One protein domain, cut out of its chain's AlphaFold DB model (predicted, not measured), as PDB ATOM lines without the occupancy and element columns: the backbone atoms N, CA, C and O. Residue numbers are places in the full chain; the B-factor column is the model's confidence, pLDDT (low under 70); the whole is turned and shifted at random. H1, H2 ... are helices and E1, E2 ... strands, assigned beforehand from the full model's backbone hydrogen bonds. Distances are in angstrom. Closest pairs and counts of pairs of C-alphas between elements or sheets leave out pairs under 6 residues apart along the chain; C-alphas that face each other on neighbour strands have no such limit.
ATOM      1  N   PRO A   8     -17.843   3.623  -3.716       94.12
ATOM      2  CA  PRO A   8     -16.864   3.257  -2.697       94.12
ATOM      3  C   PRO A   8     -16.828   1.737  -2.513       94.12
ATOM      4  O   PRO A   8     -17.884   1.103  -2.552       94.12
ATOM      5  N   ASP A   9     -15.650   1.160  -2.285       92.00
ATOM      6  CA  ASP A   9     -15.487  -0.300  -2.187       92.00
ATOM      7  C   ASP A   9     -16.370  -0.917  -1.095       92.00
ATOM      8  O   ASP A   9     -16.997  -1.948  -1.322       92.00
ATOM      9  N   GLU A  10     -16.509  -0.240   0.048       93.06
ATOM     10  CA  GLU A  10     -17.413  -0.633   1.138       93.06
ATOM     11  C   GLU A  10     -18.869  -0.756   0.657       93.06
ATOM     12  O   GLU A  10     -19.526  -1.770   0.877       93.06
ATOM     13  N   VAL A  11     -19.353   0.229  -0.104       93.38
ATOM     14  CA  VAL A  11     -20.715   0.214  -0.654       93.38
ATOM     15  C   VAL A  11     -20.873  -0.886  -1.704       93.38
ATOM     16  O   VAL A  11     -21.919  -1.534  -1.767       93.38
ATOM     17  N   GLU A  12     -19.862  -1.109  -2.548       92.44
ATOM     18  CA  GLU A  12     -19.901  -2.204  -3.520       92.44
ATOM     19  C   GLU A  12     -19.964  -3.570  -2.822       92.44
ATOM     20  O   GLU A  12     -20.776  -4.410  -3.220       92.44
ATOM     21  N   LEU A  13     -19.151  -3.781  -1.782       92.00
ATOM     22  CA  LEU A  13     -19.144  -5.004  -0.980       92.00
ATOM     23  C   LEU A  13     -20.509  -5.247  -0.335       92.00
ATOM     24  O   LEU A  13     -21.093  -6.308  -0.556       92.00
ATOM     25  N   GLU A  14     -21.078  -4.246   0.339       93.81
ATOM     26  CA  GLU A  14     -22.408  -4.351   0.951       93.81
ATOM     27  C   GLU A  14     -23.490  -4.744  -0.064       93.81
ATOM     28  O   GLU A  14     -24.342  -5.597   0.203       93.81
ATOM     29  N   ILE A  15     -23.481  -4.119  -1.247       93.69
ATOM     30  CA  ILE A  15     -24.438  -4.445  -2.305       93.69
ATOM     31  C   ILE A  15     -24.219  -5.894  -2.762       93.69
ATOM     32  O   ILE A  15     -25.184  -6.640  -2.928       93.69
ATOM     33  N   ARG A  16     -22.976  -6.335  -2.968       91.62
ATOM     34  CA  ARG A  16     -22.690  -7.708  -3.414       91.62
ATOM     35  C   ARG A  16     -23.099  -8.758  -2.386       91.62
ATOM     36  O   ARG A  16     -23.675  -9.771  -2.779       91.62
ATOM     37  N   GLU A  17     -22.871  -8.507  -1.104       92.56
ATOM     38  CA  GLU A  17     -23.288  -9.396  -0.014       92.56
ATOM     39  C   GLU A  17     -24.812  -9.493   0.100       92.56
ATOM     40  O   GLU A  17     -25.360 -10.575   0.337       92.56
ATOM     41  N   GLN A  18     -25.513  -8.381  -0.142       93.50
ATOM     42  CA  GLN A  18     -26.971  -8.332  -0.118       93.50
ATOM     43  C   GLN A  18     -27.611  -9.212  -1.210       93.50
ATOM     44  O   GLN A  18     -28.663  -9.816  -0.981       93.50
ATOM     45  N   TYR A  19     -27.015  -9.294  -2.403       94.19
ATOM     46  CA  TYR A  19     -27.606  -9.988  -3.554       94.19
ATOM     47  C   TYR A  19     -26.885 -11.296  -3.895       94.19
ATOM     48  O   TYR A  19     -26.125 -11.382  -4.860       94.19
ATOM     49  N   LYS A  20     -27.238 -12.367  -3.175       90.44
ATOM     50  CA  LYS A  20     -26.808 -13.745  -3.496       90.44
ATOM     51  C   LYS A  20     -27.437 -14.302  -4.780       90.44
ATOM     52  O   LYS A  20     -26.918 -15.233  -5.386       90.44
ATOM     53  N   SER A  21     -28.568 -13.738  -5.203       93.81
ATOM     54  CA  SER A  21     -29.273 -14.096  -6.436       93.81
ATOM     55  C   SER A  21     -29.676 -12.844  -7.211       93.81
ATOM     56  O   SER A  21     -29.727 -11.739  -6.666       93.81
ATOM     57  N   CYS A  22     -29.940 -13.009  -8.506       95.94
ATOM     58  CA  CYS A  22     -30.306 -11.914  -9.395       95.94
ATOM     59  C   CYS A  22     -31.541 -11.168  -8.877       95.94
ATOM     60  O   CYS A  22     -32.616 -11.761  -8.755       95.94
ATOM     61  N   ALA A  23     -31.420  -9.849  -8.683       97.19
ATOM     62  CA  ALA A  23     -32.506  -9.002  -8.186       97.19
ATOM     63  C   ALA A  23     -33.793  -9.067  -9.031       97.19
ATOM     64  O   ALA A  23     -34.873  -8.748  -8.536       97.19
ATOM     65  N   TYR A  24     -33.696  -9.498 -10.292       96.62
ATOM     66  CA  TYR A  24     -34.841  -9.651 -11.184       96.62
ATOM     67  C   TYR A  24     -35.345 -11.100 -11.246       96.62
ATOM     68  O   TYR A  24     -36.358 -11.444 -10.636       96.62
ATOM     69  N   CYS A  25     -34.629 -11.979 -11.952       95.19
ATOM     70  CA  CYS A  25     -35.083 -13.350 -12.211       95.19
ATOM     71  C   CYS A  25     -34.775 -14.355 -11.090       95.19
ATOM     72  O   CYS A  25     -35.194 -15.505 -11.196       95.19
ATOM     73  N   GLY A  26     -34.044 -13.959 -10.042       93.25
ATOM     74  CA  GLY A  26     -33.767 -14.804  -8.876       93.25
ATOM     75  C   GLY A  26     -32.806 -15.971  -9.116       93.25
ATOM     76  O   GLY A  26     -32.670 -16.825  -8.245       93.25
ATOM     77  N   LYS A  27     -32.149 -16.045 -10.279       91.56
ATOM     78  CA  LYS A  27     -31.141 -17.079 -10.540       91.56
ATOM     79  C   LYS A  27     -29.813 -16.779  -9.845       91.56
ATOM     80  O   LYS A  27     -29.515 -15.616  -9.561       91.56
ATOM     81  N   GLU A  28     -29.021 -17.818  -9.620       92.00
ATOM     82  CA  GLU A  28     -27.642 -17.692  -9.144       92.00
ATOM     83  C   GLU A  28     -26.754 -17.004 -10.180       92.00
ATOM     84  O   GLU A  28     -27.010 -17.045 -11.386       92.00
ATOM     85  N   MET A  29     -25.746 -16.290  -9.689       92.06
ATOM     86  CA  MET A  29     -24.882 -15.451 -10.508       92.06
ATOM     87  C   MET A  29     -23.425 -15.814 -10.277       92.06
ATOM     88  O   MET A  29     -23.031 -16.172  -9.171       92.06
ATOM     89  N   ILE A  30     -22.613 -15.650 -11.314       90.94
ATOM     90  CA  ILE A  30     -21.183 -15.939 -11.266       90.94
ATOM     91  C   ILE A  30     -20.433 -14.693 -10.790       90.94
ATOM     92  O   ILE A  30     -20.465 -13.642 -11.446       90.94
ATOM     93  N   PHE A  31     -19.731 -14.812  -9.663       87.12
ATOM     94  CA  PHE A  31     -18.807 -13.802  -9.155       87.12
ATOM     95  C   PHE A  31     -17.635 -14.454  -8.389       87.12
ATOM     96  O   PHE A  31     -17.884 -15.356  -7.595       87.12
ATOM     97  N   PRO A  32     -16.378 -14.004  -8.579       85.06
ATOM     98  CA  PRO A  32     -15.941 -13.050  -9.597       85.06
ATOM     99  C   PRO A  32     -16.149 -13.613 -11.010       85.06
ATOM    100  O   PRO A  32     -16.148 -14.819 -11.229       85.06
ATOM    101  N   TRP A  33     -16.370 -12.728 -11.983       83.44
ATOM    102  CA  TRP A  33     -16.490 -13.134 -13.383       83.44
ATOM    103  C   TRP A  33     -15.135 -13.642 -13.896       83.44
ATOM    104  O   TRP A  33     -14.159 -12.898 -13.826       83.44
ATOM    105  N   ARG A  34     -15.085 -14.888 -14.389       81.44
ATOM    106  CA  ARG A  34     -13.845 -15.567 -14.809       81.44
ATOM    107  C   ARG A  34     -13.740 -15.882 -16.311       81.44
ATOM    108  O   ARG A  34     -12.773 -16.523 -16.696       81.44
ATOM    109  N   GLY A  35     -14.680 -15.460 -17.165       73.12
ATOM    110  CA  GLY A  35     -14.589 -15.773 -18.599       73.12
ATOM    111  C   GLY A  35     -15.908 -15.816 -19.370       73.12
ATOM    112  O   GLY A  35     -16.854 -15.104 -19.058       73.12
ATOM    113  N   ASP A  36     -15.939 -16.628 -20.419       71.25
ATOM    114  CA  ASP A  36     -16.949 -16.735 -21.486       71.25
ATOM    115  C   ASP A  36     -18.436 -16.537 -21.113       71.25
ATOM    116  O   ASP A  36     -19.190 -15.938 -21.888       71.25
ATOM    117  N   ASN A  37     -18.887 -16.939 -19.924       84.00
ATOM    118  CA  ASN A  37     -20.286 -16.789 -19.532       84.00
ATOM    119  C   ASN A  37     -20.628 -15.408 -18.933       84.00
ATOM    120  O   ASN A  37     -20.892 -15.223 -17.737       84.00
ATOM    121  N   ARG A  38     -20.690 -14.392 -19.804       88.06
ATOM    122  CA  ARG A  38     -21.127 -13.036 -19.423       88.06
ATOM    123  C   ARG A  38     -22.606 -12.973 -19.031       88.06
ATOM    124  O   ARG A  38     -22.991 -12.107 -18.244       88.06
ATOM    125  N   ARG A  39     -23.430 -13.877 -19.564       90.12
ATOM    126  CA  ARG A  39     -24.882 -13.934 -19.328       90.12
ATOM    127  C   ARG A  39     -25.209 -14.138 -17.851       90.12
ATOM    128  O   ARG A  39     -26.155 -13.529 -17.345       90.12
ATOM    129  N   ASP A  40     -24.360 -14.882 -17.155       90.94
ATOM    130  CA  ASP A  40     -24.635 -15.319 -15.785       90.94
ATOM    131  C   ASP A  40     -23.801 -14.555 -14.760       90.94
ATOM    132  O   ASP A  40     -24.050 -14.628 -13.561       90.94
ATOM    133  N   SER A  41     -22.858 -13.742 -15.235       93.44
ATOM    134  CA  SER A  41     -22.051 -12.868 -14.390       93.44
ATOM    135  C   SER A  41     -22.896 -11.901 -13.552       93.44
ATOM    136  O   SER A  41     -23.859 -11.304 -14.044       93.44
ATOM    137  N   ALA A  42     -22.506 -11.721 -12.290       94.31
ATOM    138  CA  ALA A  42     -23.085 -10.733 -11.391       94.31
ATOM    139  C   ALA A  42     -22.673  -9.315 -11.822       94.31
ATOM    140  O   ALA A  42     -21.488  -8.963 -11.820       94.31
ATOM    141  N   THR A  43     -23.650  -8.490 -12.189       94.19
ATOM    142  CA  THR A  43     -23.448  -7.127 -12.702       94.19
ATOM    143  C   THR A  43     -24.111  -6.101 -11.789       94.19
ATOM    144  O   THR A  43     -25.200  -6.362 -11.281       94.19
ATOM    145  N   ILE A  44     -23.477  -4.941 -11.604       94.56
ATOM    146  CA  ILE A  44     -24.108  -3.787 -10.952       94.56
ATOM    147  C   ILE A  44     -25.071  -3.149 -11.951       94.56
ATOM    148  O   ILE A  44     -24.690  -2.889 -13.095       94.56
ATOM    149  N   GLU A  45     -26.300  -2.895 -11.514       95.31
ATOM    150  CA  GLU A  45     -27.347  -2.276 -12.315       95.31
ATOM    151  C   GLU A  45     -27.935  -1.049 -11.622       95.31
ATOM    152  O   GLU A  45     -28.238  -1.074 -10.429       95.31
ATOM    153  N   HIS A  46     -28.145   0.008 -12.405       95.25
ATOM    154  CA  HIS A  46     -28.855   1.203 -11.962       95.25
ATOM    155  C   HIS A  46     -30.353   0.998 -12.141       95.25
ATOM    156  O   HIS A  46     -30.817   0.716 -13.244       95.25
ATOM    157  N   LEU A  47     -31.140   1.199 -11.087       95.44
ATOM    158  CA  LEU A  47     -32.598   1.109 -11.187       95.44
ATOM    159  C   LEU A  47     -33.186   2.261 -12.012       95.44
ATOM    160  O   LEU A  47     -34.127   2.041 -12.775       95.44
ATOM    161  N   SER A  48     -32.574   3.444 -11.949       93.88
ATOM    162  CA  SER A  48     -32.943   4.623 -12.742       93.88
ATOM    163  C   SER A  48     -32.335   4.593 -14.144       93.88
ATOM    164  O   SER A  48     -31.147   4.339 -14.313       93.88
ATOM    165  N   GLU A  49     -33.125   4.934 -15.162       91.56
ATOM    166  CA  GLU A  49     -32.648   5.187 -16.529       91.56
ATOM    167  C   GLU A  49     -32.051   6.593 -16.720       91.56
ATOM    168  O   GLU A  49     -31.519   6.922 -17.789       91.56
ATOM    169  N   LYS A  50     -32.179   7.438 -15.690       91.50
ATOM    170  CA  LYS A  50     -31.737   8.836 -15.648       91.50
ATOM    171  C   LYS A  50     -30.551   9.000 -14.702       91.50
ATOM    172  O   LYS A  50     -30.462   8.294 -13.699       91.50
ATOM    173  N   ARG A  51     -29.716   9.999 -15.001       91.75
ATOM    174  CA  ARG A  51     -28.601  10.454 -14.157       91.75
ATOM    175  C   ARG A  51     -29.067  10.781 -12.730       91.75
ATOM    176  O   ARG A  51     -30.225  11.186 -12.560       91.75
ATOM    177  N   PRO A  52     -28.172  10.711 -11.733       93.56
ATOM    178  CA  PRO A  52     -26.730  10.407 -11.829       93.56
ATOM    179  C   PRO A  52     -26.403   8.910 -11.991       93.56
ATOM    180  O   PRO A  52     -27.149   8.062 -11.508       93.56
ATOM    181  N   PHE A  53     -25.288   8.606 -12.668       92.69
ATOM    182  CA  PHE A  53     -24.784   7.232 -12.890       92.69
ATOM    183  C   PHE A  53     -23.427   6.969 -12.230       92.69
ATOM    184  O   PHE A  53     -22.975   5.829 -12.175       92.69
ATOM    185  N   TYR A  54     -22.764   8.016 -11.744       94.62
ATOM    186  CA  TYR A  54     -21.508   7.891 -11.018       94.62
ATOM    187  C   TYR A  54     -21.726   8.270  -9.560       94.62
ATOM    188  O   TYR A  54     -22.507   9.170  -9.235       94.62
ATOM    189  N   TRP A  55     -21.033   7.588  -8.657       93.81
ATOM    190  CA  TRP A  55     -21.068   7.943  -7.250       93.81
ATOM    191  C   TRP A  55     -20.483   9.342  -7.029       93.81
ATOM    192  O   TRP A  55     -19.555   9.766  -7.716       93.81
ATOM    193  N   GLY A  56     -21.064  10.087  -6.088       91.81
ATOM    194  CA  GLY A  56     -20.694  11.478  -5.814       91.81
ATOM    195  C   GLY A  56     -21.210  12.499  -6.838       91.81
ATOM    196  O   GLY A  56     -21.259  13.687  -6.524       91.81
ATOM    197  N   GLU A  57     -21.668  12.063  -8.016       93.00
ATOM    198  CA  GLU A  57     -22.262  12.938  -9.027       93.00
ATOM    199  C   GLU A  57     -23.579  13.550  -8.519       93.00
ATOM    200  O   GLU A  57     -24.484  12.841  -8.070       93.00
ATOM    201  N   LEU A  58     -23.700  14.877  -8.627       92.44
ATOM    202  CA  LEU A  58     -24.927  15.623  -8.356       92.44
ATOM    203  C   LEU A  58     -25.599  15.999  -9.681       92.44
ATOM    204  O   LEU A  58     -25.025  16.716 -10.496       92.44
ATOM    205  N   TYR A  59     -26.840  15.563  -9.878       92.31
ATOM    206  CA  TYR A  59     -27.636  15.924 -11.045       92.31
ATOM    207  C   TYR A  59     -29.054  16.305 -10.626       92.31
ATOM    208  O   TYR A  59     -29.760  15.509 -10.009       92.31
ATOM    209  N   ARG A  60     -29.474  17.536 -10.956       91.94
ATOM    210  CA  ARG A  60     -30.799  18.094 -10.607       91.94
ATOM    211  C   ARG A  60     -31.170  17.882  -9.127       91.94
ATOM    212  O   ARG A  60     -32.257  17.404  -8.814       91.94
ATOM    213  N   GLY A  61     -30.231  18.176  -8.225       90.88
ATOM    214  CA  GLY A  61     -30.426  18.039  -6.777       90.88
ATOM    215  C   GLY A  61     -30.423  16.596  -6.248       90.88
ATOM    216  O   GLY A  61     -30.719  16.382  -5.079       90.88
ATOM    217  N   ARG A  62     -30.098  15.595  -7.077       89.44
ATOM    218  CA  ARG A  62     -30.064  14.176  -6.691       89.44
ATOM    219  C   ARG A  62     -28.655  13.604  -6.831       89.44
ATOM    220  O   ARG A  62     -27.934  13.965  -7.757       89.44
ATOM    221  N   LYS A  63     -28.293  12.691  -5.928       93.81
ATOM    222  CA  LYS A  63     -27.045  11.911  -5.963       93.81
ATOM    223  C   LYS A  63     -27.358  10.429  -6.142       93.81
ATOM    224  O   LYS A  63     -28.432   9.985  -5.729       93.81
ATOM    225  N   LEU A  64     -26.431   9.679  -6.735       93.81
ATOM    226  CA  LEU A  64     -26.520   8.221  -6.763       93.81
ATOM    227  C   LEU A  64     -26.365   7.713  -5.328       93.81
ATOM    228  O   LEU A  64     -25.491   8.177  -4.597       93.81
ATOM    229  N   ARG A  65     -27.241   6.797  -4.922       92.88
ATOM    230  CA  ARG A  65     -27.223   6.170  -3.599       92.88
ATOM    231  C   ARG A  65     -27.355   4.661  -3.740       92.88
ATOM    232  O   ARG A  65     -27.812   4.182  -4.782       92.88
ATOM    233  N   LYS A  66     -27.010   3.936  -2.675       93.69
ATOM    234  CA  LYS A  66     -27.078   2.472  -2.612       93.69
ATOM    235  C   LYS A  66     -28.459   1.936  -2.998       93.69
ATOM    236  O   LYS A  66     -28.550   0.957  -3.725       93.69
ATOM    237  N   GLU A  67     -29.538   2.620  -2.615       92.69
ATOM    238  CA  GLU A  67     -30.916   2.190  -2.907       92.69
ATOM    239  C   GLU A  67     -31.271   2.255  -4.401       92.69
ATOM    240  O   GLU A  67     -32.254   1.657  -4.834       92.69
ATOM    241  N   GLY A  68     -30.495   2.998  -5.195       94.31
ATOM    242  CA  GLY A  68     -30.633   3.061  -6.649       94.31
ATOM    243  C   GLY A  68     -29.860   1.970  -7.390       94.31
ATOM    244  O   GLY A  68     -29.921   1.941  -8.620       94.31
ATOM    245  N   LEU A  69     -29.134   1.107  -6.673       95.75
ATOM    246  CA  LEU A  69     -28.239   0.093  -7.222       95.75
ATOM    247  C   LEU A  69     -28.659  -1.312  -6.786       95.75
ATOM    248  O   LEU A  69     -29.057  -1.547  -5.645       95.75
ATOM    249  N   VAL A  70     -28.539  -2.269  -7.703       96.88
ATOM    250  CA  VAL A  70     -28.787  -3.694  -7.438       96.88
ATOM    251  C   VAL A  70     -27.758  -4.566  -8.146       96.88
ATOM    252  O   VAL A  70     -27.120  -4.117  -9.096       96.88
ATOM    253  N   ILE A  71     -27.639  -5.834  -7.738       96.88
ATOM    254  CA  ILE A  71     -26.928  -6.843  -8.534       96.88
ATOM    255  C   ILE A  71     -27.922  -7.695  -9.317       96.88
ATOM    256  O   ILE A  71     -28.908  -8.211  -8.782       96.88
ATOM    257  N   CYS A  72     -27.649  -7.884 -10.604       96.38
ATOM    258  CA  CYS A  72     -28.403  -8.801 -11.450       96.38
ATOM    259  C   CYS A  72     -27.499  -9.539 -12.444       96.38
ATOM    260  O   CYS A  72     -26.366  -9.123 -12.698       96.38
ATOM    261  N   CYS A  73     -27.998 -10.639 -13.014       95.06
ATOM    262  CA  CYS A  73     -27.261 -11.389 -14.027       95.06
ATOM    263  C   CYS A  73     -27.119 -10.578 -15.324       95.06
ATOM    264  O   CYS A  73     -28.000  -9.785 -15.680       95.06
ATOM    265  N   GLY A  74     -26.037 -10.818 -16.066       94.06
ATOM    266  CA  GLY A  74     -25.747 -10.122 -17.320       94.06
ATOM    267  C   GLY A  74     -26.870 -10.204 -18.357       94.06
ATOM    268  O   GLY A  74     -27.125  -9.224 -19.053       94.06
ATOM    269  N   SER A  75     -27.612 -11.315 -18.429       94.00
ATOM    270  CA  SER A  75     -28.777 -11.426 -19.316       94.00
ATOM    271  C   SER A  75     -29.907 -10.469 -18.946       94.00
ATOM    272  O   SER A  75     -30.503  -9.862 -19.836       94.00
ATOM    273  N   CYS A  76     -30.228 -10.341 -17.654       96.06
ATOM    274  CA  CYS A  76     -31.282  -9.429 -17.212       96.06
ATOM    275  C   CYS A  76     -30.854  -7.980 -17.417       96.06
ATOM    276  O   CYS A  76     -31.642  -7.202 -17.951       96.06
ATOM    277  N   ASN A  77     -29.606  -7.654 -17.068       96.00
ATOM    278  CA  ASN A  77     -29.045  -6.326 -17.288       96.00
ATOM    279  C   ASN A  77     -29.115  -5.937 -18.778       96.00
ATOM    280  O   ASN A  77     -29.753  -4.952 -19.143       96.00
ATOM    281  N   SER A  78     -28.579  -6.784 -19.663       94.75
ATOM    282  CA  SER A  78     -28.598  -6.556 -21.113       94.75
ATOM    283  C   SER A  78     -30.020  -6.407 -21.670       94.75
ATOM    284  O   SER A  78     -30.300  -5.487 -22.441       94.75
ATOM    285  N   SER A  79     -30.951  -7.265 -21.240       95.19
ATOM    286  CA  SER A  79     -32.350  -7.192 -21.666       95.19
ATOM    287  C   SER A  79     -33.043  -5.903 -21.210       95.19
ATOM    288  O   SER A  79     -33.791  -5.284 -21.985       95.19
ATOM    289  N   ARG A  80     -32.797  -5.472 -19.965       96.06
ATOM    290  CA  ARG A  80     -33.339  -4.222 -19.424       96.06
ATOM    291  C   ARG A  80     -32.772  -3.038 -20.194       96.06
ATOM    292  O   ARG A  80     -33.532  -2.286 -20.822       96.06
ATOM    293  N   GLY A  81     -31.448  -2.910 -20.217       94.25
ATOM    294  CA  GLY A  81     -30.757  -1.725 -20.704       94.25
ATOM    295  C   GLY A  81     -31.317  -0.466 -20.039       94.25
ATOM    296  O   GLY A  81     -31.585  -0.433 -18.844       94.25
ATOM    297  N   ARG A  82     -31.594   0.573 -20.833       93.50
ATOM    298  CA  ARG A  82     -32.098   1.870 -20.333       93.50
ATOM    299  C   ARG A  82     -33.628   1.964 -20.221       93.50
ATOM    300  O   ARG A  82     -34.183   3.060 -20.252       93.50
ATOM    301  N   LYS A  83     -34.346   0.841 -20.179       95.62
ATOM    302  CA  LYS A  83     -35.817   0.845 -20.101       95.62
ATOM    303  C   LYS A  83     -36.262   1.079 -18.655       95.62
ATOM    304  O   LYS A  83     -35.697   0.489 -17.743       95.62
ATOM    305  N   LYS A  84     -37.337   1.853 -18.471       96.00
ATOM    306  CA  LYS A  84     -38.079   1.902 -17.197       96.00
ATOM    307  C   LYS A  84     -38.543   0.505 -16.786       96.00
ATOM    308  O   LYS A  84     -38.920  -0.276 -17.667       96.00
ATOM    309  N   LEU A  85     -38.586   0.215 -15.489       96.56
ATOM    310  CA  LEU A  85     -38.878  -1.123 -14.967       96.56
ATOM    311  C   LEU A  85     -40.266  -1.597 -15.390       96.56
ATOM    312  O   LEU A  85     -40.375  -2.636 -16.043       96.56
ATOM    313  N   ARG A  86     -41.316  -0.792 -15.164       95.94
ATOM    314  CA  ARG A  86     -42.689  -1.157 -15.560       95.94
ATOM    315  C   ARG A  86     -42.833  -1.366 -17.067       95.94
ATOM    316  O   ARG A  86     -43.637  -2.179 -17.522       95.94
ATOM    317  N   LYS A  87     -42.053  -0.642 -17.880       96.38
ATOM    318  CA  LYS A  87     -42.028  -0.836 -19.342       96.38
ATOM    319  C   LYS A  87     -41.263  -2.100 -19.732       96.38
ATOM    320  O   LYS A  87     -41.653  -2.769 -20.687       96.38
ATOM    321  N   TRP A  88     -40.181  -2.416 -19.027       97.19
ATOM    322  CA  TRP A  88     -39.382  -3.609 -19.272       97.19
ATOM    323  C   TRP A  88     -40.140  -4.885 -18.905       97.19
ATOM    324  O   TRP A  88     -40.175  -5.794 -19.729       97.19
ATOM    325  N   PHE A  89     -40.858  -4.914 -17.779       96.31
ATOM    326  CA  PHE A  89     -41.671  -6.066 -17.355       96.31
ATOM    327  C   PHE A  89     -42.731  -6.490 -18.379       96.31
ATOM    328  O   PHE A  89     -43.110  -7.655 -18.460       96.31
ATOM    329  N   LYS A  90     -43.175  -5.570 -19.240       96.38
ATOM    330  CA  LYS A  90     -44.126  -5.877 -20.318       96.38
ATOM    331  C   LYS A  90     -43.492  -6.622 -21.501       96.38
ATOM    332  O   LYS A  90     -44.230  -7.091 -22.367       96.38
ATOM    333  N   LYS A  91     -42.157  -6.713 -21.582       95.88
ATOM    334  CA  LYS A  91     -41.442  -7.324 -22.711       95.88
ATOM    335  C   LYS A  91     -41.492  -8.857 -22.663       95.88
ATOM    336  O   LYS A  91     -41.515  -9.423 -21.571       95.88
ATOM    337  N   PRO A  92     -41.409  -9.539 -23.826       93.81
ATOM    338  CA  PRO A  92     -41.399 -11.004 -23.891       93.81
ATOM    339  C   PRO A  92     -40.325 -11.643 -23.012       93.81
ATOM    340  O   PRO A  92     -40.578 -12.659 -22.375       93.81
ATOM    341  N   TYR A  93     -39.157 -10.996 -22.897       93.31
ATOM    342  CA  TYR A  93     -38.096 -11.445 -21.998       93.31
ATOM    343  C   TYR A  93     -38.592 -11.638 -20.559       93.31
ATOM    344  O   TYR A  93     -38.237 -12.618 -19.921       93.31
ATOM    345  N   CYS A  94     -39.408 -10.727 -20.040       95.38
ATOM    346  CA  CYS A  94     -39.888 -10.785 -18.664       95.38
ATOM    347  C   CYS A  94     -41.040 -11.779 -18.481       95.38
ATOM    348  O   CYS A  94     -41.136 -12.397 -17.427       95.38
ATOM    349  N   LYS A  95     -41.884 -11.952 -19.506       92.88
ATOM    350  CA  LYS A  95     -43.089 -12.792 -19.451       92.88
ATOM    351  C   LYS A  95     -42.828 -14.273 -19.709       92.88
ATOM    352  O   LYS A  95     -43.523 -15.109 -19.152       92.88
ATOM    353  N   ASN A  96     -41.827 -14.580 -20.530       87.56
ATOM    354  CA  ASN A  96     -41.529 -15.943 -20.952       87.56
ATOM    355  C   ASN A  96     -40.198 -16.381 -20.319       87.56
ATOM    356  O   ASN A  96     -39.122 -16.094 -20.877       87.56
ATOM    357  N   PRO A  97     -40.231 -17.018 -19.128       77.75
ATOM    358  CA  PRO A  97     -39.040 -17.635 -18.569       77.75
ATOM    359  C   PRO A  97     -38.530 -18.708 -19.536       77.75
ATOM    360  O   PRO A  97     -39.291 -19.384 -20.217       77.75
ATOM    361  N   GLY A  98     -37.213 -18.808 -19.647       72.75
ATOM    362  CA  GLY A  98     -36.538 -19.727 -20.556       72.75
ATOM    363  C   GLY A  98     -35.056 -19.776 -20.214       72.75
ATOM    364  O   GLY A  98     -34.514 -18.771 -19.725       72.75
ATOM    365  N   GLY A  99     -34.432 -20.932 -20.438       73.12
ATOM    366  CA  GLY A  99     -33.145 -21.277 -19.832       73.12
ATOM    367  C   GLY A  99     -33.259 -21.374 -18.306       73.12
ATOM    368  O   GLY A  99     -34.302 -21.732 -17.775       73.12
ATOM    369  N   GLU A 100     -32.222 -20.959 -17.584       68.44
ATOM    370  CA  GLU A 100     -32.124 -21.020 -16.110       68.44
ATOM    371  C   GLU A 100     -32.968 -19.979 -15.345       68.44
ATOM    372  O   GLU A 100     -32.846 -19.816 -14.126       68.44
ATOM    373  N   ARG A 101     -33.777 -19.174 -16.043       78.06
ATOM    374  CA  ARG A 101     -34.603 -18.152 -15.388       78.06
ATOM    375  C   ARG A 101     -35.748 -18.844 -14.664       78.06
ATOM    376  O   ARG A 101     -36.642 -19.388 -15.298       78.06
ATOM    377  N   ARG A 102     -35.729 -18.753 -13.335       69.25
ATOM    378  CA  ARG A 102     -36.633 -19.487 -12.439       69.25
ATOM    379  C   ARG A 102     -38.088 -18.997 -12.472       69.25
ATOM    380  O   ARG A 102     -38.957 -19.682 -11.952       69.25
ATOM    381  N   ARG A 103     -38.359 -17.797 -13.011       83.75
ATOM    382  CA  ARG A 103     -39.679 -17.147 -12.918       83.75
ATOM    383  C   ARG A 103     -39.905 -16.035 -13.940       83.75
ATOM    384  O   ARG A 103     -38.956 -15.486 -14.504       83.75
ATOM    385  N   ILE A 104     -41.178 -15.665 -14.083       93.25
ATOM    386  CA  ILE A 104     -41.633 -14.408 -14.692       93.25
ATOM    387  C   ILE A 104     -41.040 -13.225 -13.914       93.25
ATOM    388  O   ILE A 104     -40.920 -13.269 -12.688       93.25
ATOM    389  N   ILE A 105     -40.639 -12.170 -14.621       95.62
ATOM    390  CA  ILE A 105     -40.086 -10.947 -14.030       95.62
ATOM    391  C   ILE A 105     -41.168  -9.865 -14.037       95.62
ATOM    392  O   ILE A 105     -41.475  -9.297 -15.084       95.62
ATOM    393  N   ASP A 106     -41.711  -9.557 -12.865       95.88
ATOM    394  CA  ASP A 106     -42.721  -8.523 -12.661       95.88
ATOM    395  C   ASP A 106     -42.547  -7.840 -11.295       95.88
ATOM    396  O   ASP A 106     -41.651  -8.168 -10.517       95.88
ATOM    397  N   GLU A 107     -43.407  -6.872 -10.992       94.56
ATOM    398  CA  GLU A 107     -43.363  -6.086  -9.750       94.56
ATOM    399  C   GLU A 107     -43.469  -6.940  -8.480       94.56
ATOM    400  O   GLU A 107     -42.951  -6.560  -7.431       94.56
ATOM    401  N   ASN A 108     -44.099  -8.110  -8.565       93.56
ATOM    402  CA  ASN A 108     -44.295  -9.002  -7.432       93.56
ATOM    403  C   ASN A 108     -43.157 -10.010  -7.293       93.56
ATOM    404  O   ASN A 108     -42.890 -10.474  -6.181       93.56
ATOM    405  N   SER A 109     -42.452 -10.319  -8.377       94.06
ATOM    406  CA  SER A 109     -41.401 -11.326  -8.367       94.06
ATOM    407  C   SER A 109     -40.015 -10.758  -8.058       94.06
ATOM    408  O   SER A 109     -39.215 -11.450  -7.435       94.06
ATOM    409  N   VAL A 110     -39.715  -9.510  -8.426       96.19
ATOM    410  CA  VAL A 110     -38.393  -8.886  -8.200       96.19
ATOM    411  C   VAL A 110     -38.021  -8.728  -6.715       96.19
ATOM    412  O   VAL A 110     -38.862  -8.805  -5.820       96.19
ATOM    413  N   ALA A 111     -36.737  -8.494  -6.430       96.19
ATOM    414  CA  ALA A 111     -36.234  -8.257  -5.077       96.19
ATOM    415  C   ALA A 111     -36.895  -7.038  -4.408       96.19
ATOM    416  O   ALA A 111     -37.289  -6.078  -5.071       96.19
ATOM    417  N   LYS A 112     -36.969  -7.056  -3.070       95.94
ATOM    418  CA  LYS A 112     -37.645  -6.030  -2.254       95.94
ATOM    419  C   LYS A 112     -37.197  -4.599  -2.581       95.94
ATOM    420  O   LYS A 112     -38.041  -3.730  -2.757       95.94
ATOM    421  N   SER A 113     -35.897  -4.374  -2.737       95.56
ATOM    422  CA  SER A 113     -35.312  -3.083  -3.133       95.56
ATOM    423  C   SER A 113     -35.858  -2.554  -4.463       95.56
ATOM    424  O   SER A 113     -36.170  -1.373  -4.582       95.56
ATOM    425  N   VAL A 114     -36.043  -3.433  -5.453       96.75
ATOM    426  CA  VAL A 114     -36.628  -3.083  -6.753       96.75
ATOM    427  C   VAL A 114     -38.095  -2.691  -6.580       96.75
ATOM    428  O   VAL A 114     -38.521  -1.678  -7.132       96.75
ATOM    429  N   LYS A 115     -38.860  -3.436  -5.769       96.50
ATOM    430  CA  LYS A 115     -40.261  -3.096  -5.454       96.50
ATOM    431  C   LYS A 115     -40.371  -1.725  -4.795       96.50
ATOM    432  O   LYS A 115     -41.201  -0.904  -5.177       96.50
ATOM    433  N   GLU A 116     -39.515  -1.466  -3.811       95.50
ATOM    434  CA  GLU A 116     -39.473  -0.193  -3.096       95.50
ATOM    435  C   GLU A 116     -39.082   0.968  -4.007       95.50
ATOM    436  O   GLU A 116     -39.669   2.046  -3.900       95.50
ATOM    437  N   TYR A 117     -38.131   0.749  -4.916       95.06
ATOM    438  CA  TYR A 117     -37.758   1.736  -5.920       95.06
ATOM    439  C   TYR A 117     -38.939   2.081  -6.826       95.06
ATOM    440  O   TYR A 117     -39.243   3.263  -6.980       95.06
ATOM    441  N   ILE A 118     -39.627   1.071  -7.371       94.75
ATOM    442  CA  ILE A 118     -40.803   1.261  -8.231       94.75
ATOM    443  C   ILE A 118     -41.864   2.061  -7.474       94.75
ATOM    444  O   ILE A 118     -42.255   3.124  -7.934       94.75
ATOM    445  N   ARG A 119     -42.235   1.642  -6.257       94.00
ATOM    446  CA  ARG A 119     -43.248   2.334  -5.439       94.00
ATOM    447  C   ARG A 119     -42.944   3.819  -5.211       94.00
ATOM    448  O   ARG A 119     -43.865   4.617  -5.084       94.00
TER     449      ARG A 119
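This is residues 8 to 119 of the 122 residues of an uncharacterized protein of Candidatus Taylorbacteria bacterium (UniProt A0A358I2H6). Little regular structure is here: a small antiparallel hairpin, E1 and E2, sits in the middle with H1, H2 and H5 round it, H3 and H4 lie away from it, and long loops make much of the rest. The 112 printed residues hold five named helices and two named strands, in the order H1 E1 E2 H2 H3 H4 H5; the class is mixed, with 44 residues in named elements. The whole is compact, with radius of gyration of the C-alphas 13.8 A and spans of 40 by 32 by 22 A.

Find C-alpha 9 at (-15.487, -0.300, -2.187); H1, residues 9 to 18, runs 14.2 A from there. Then come E1, 42 to 46, 13.3 A; E2, 69 to 73, 13.4 A; H2, 74 to 80; H3, 85 to 89; H4, 92 to 95; and H5, 112 to 119, ending at (-43.248, 2.334, -5.439).

Across the hairpin, N 43 and O 72 are within hydrogen-bond range, 2.8 A. The closest C-alphas of H1 and E2, Arg 16 and Ile 71, are 6.7 A apart; of E1 and H2, Thr 43 and Gly 74, 6.0 A. Every O i to N i+4 pair is within range in H1, H2, H3 and H5; H4 is too short for one.

The printed part has no cut. Links H1 to E1, E1 to E2 and H4 to H5 are long. Residues 100 and 102 are under pLDDT 70.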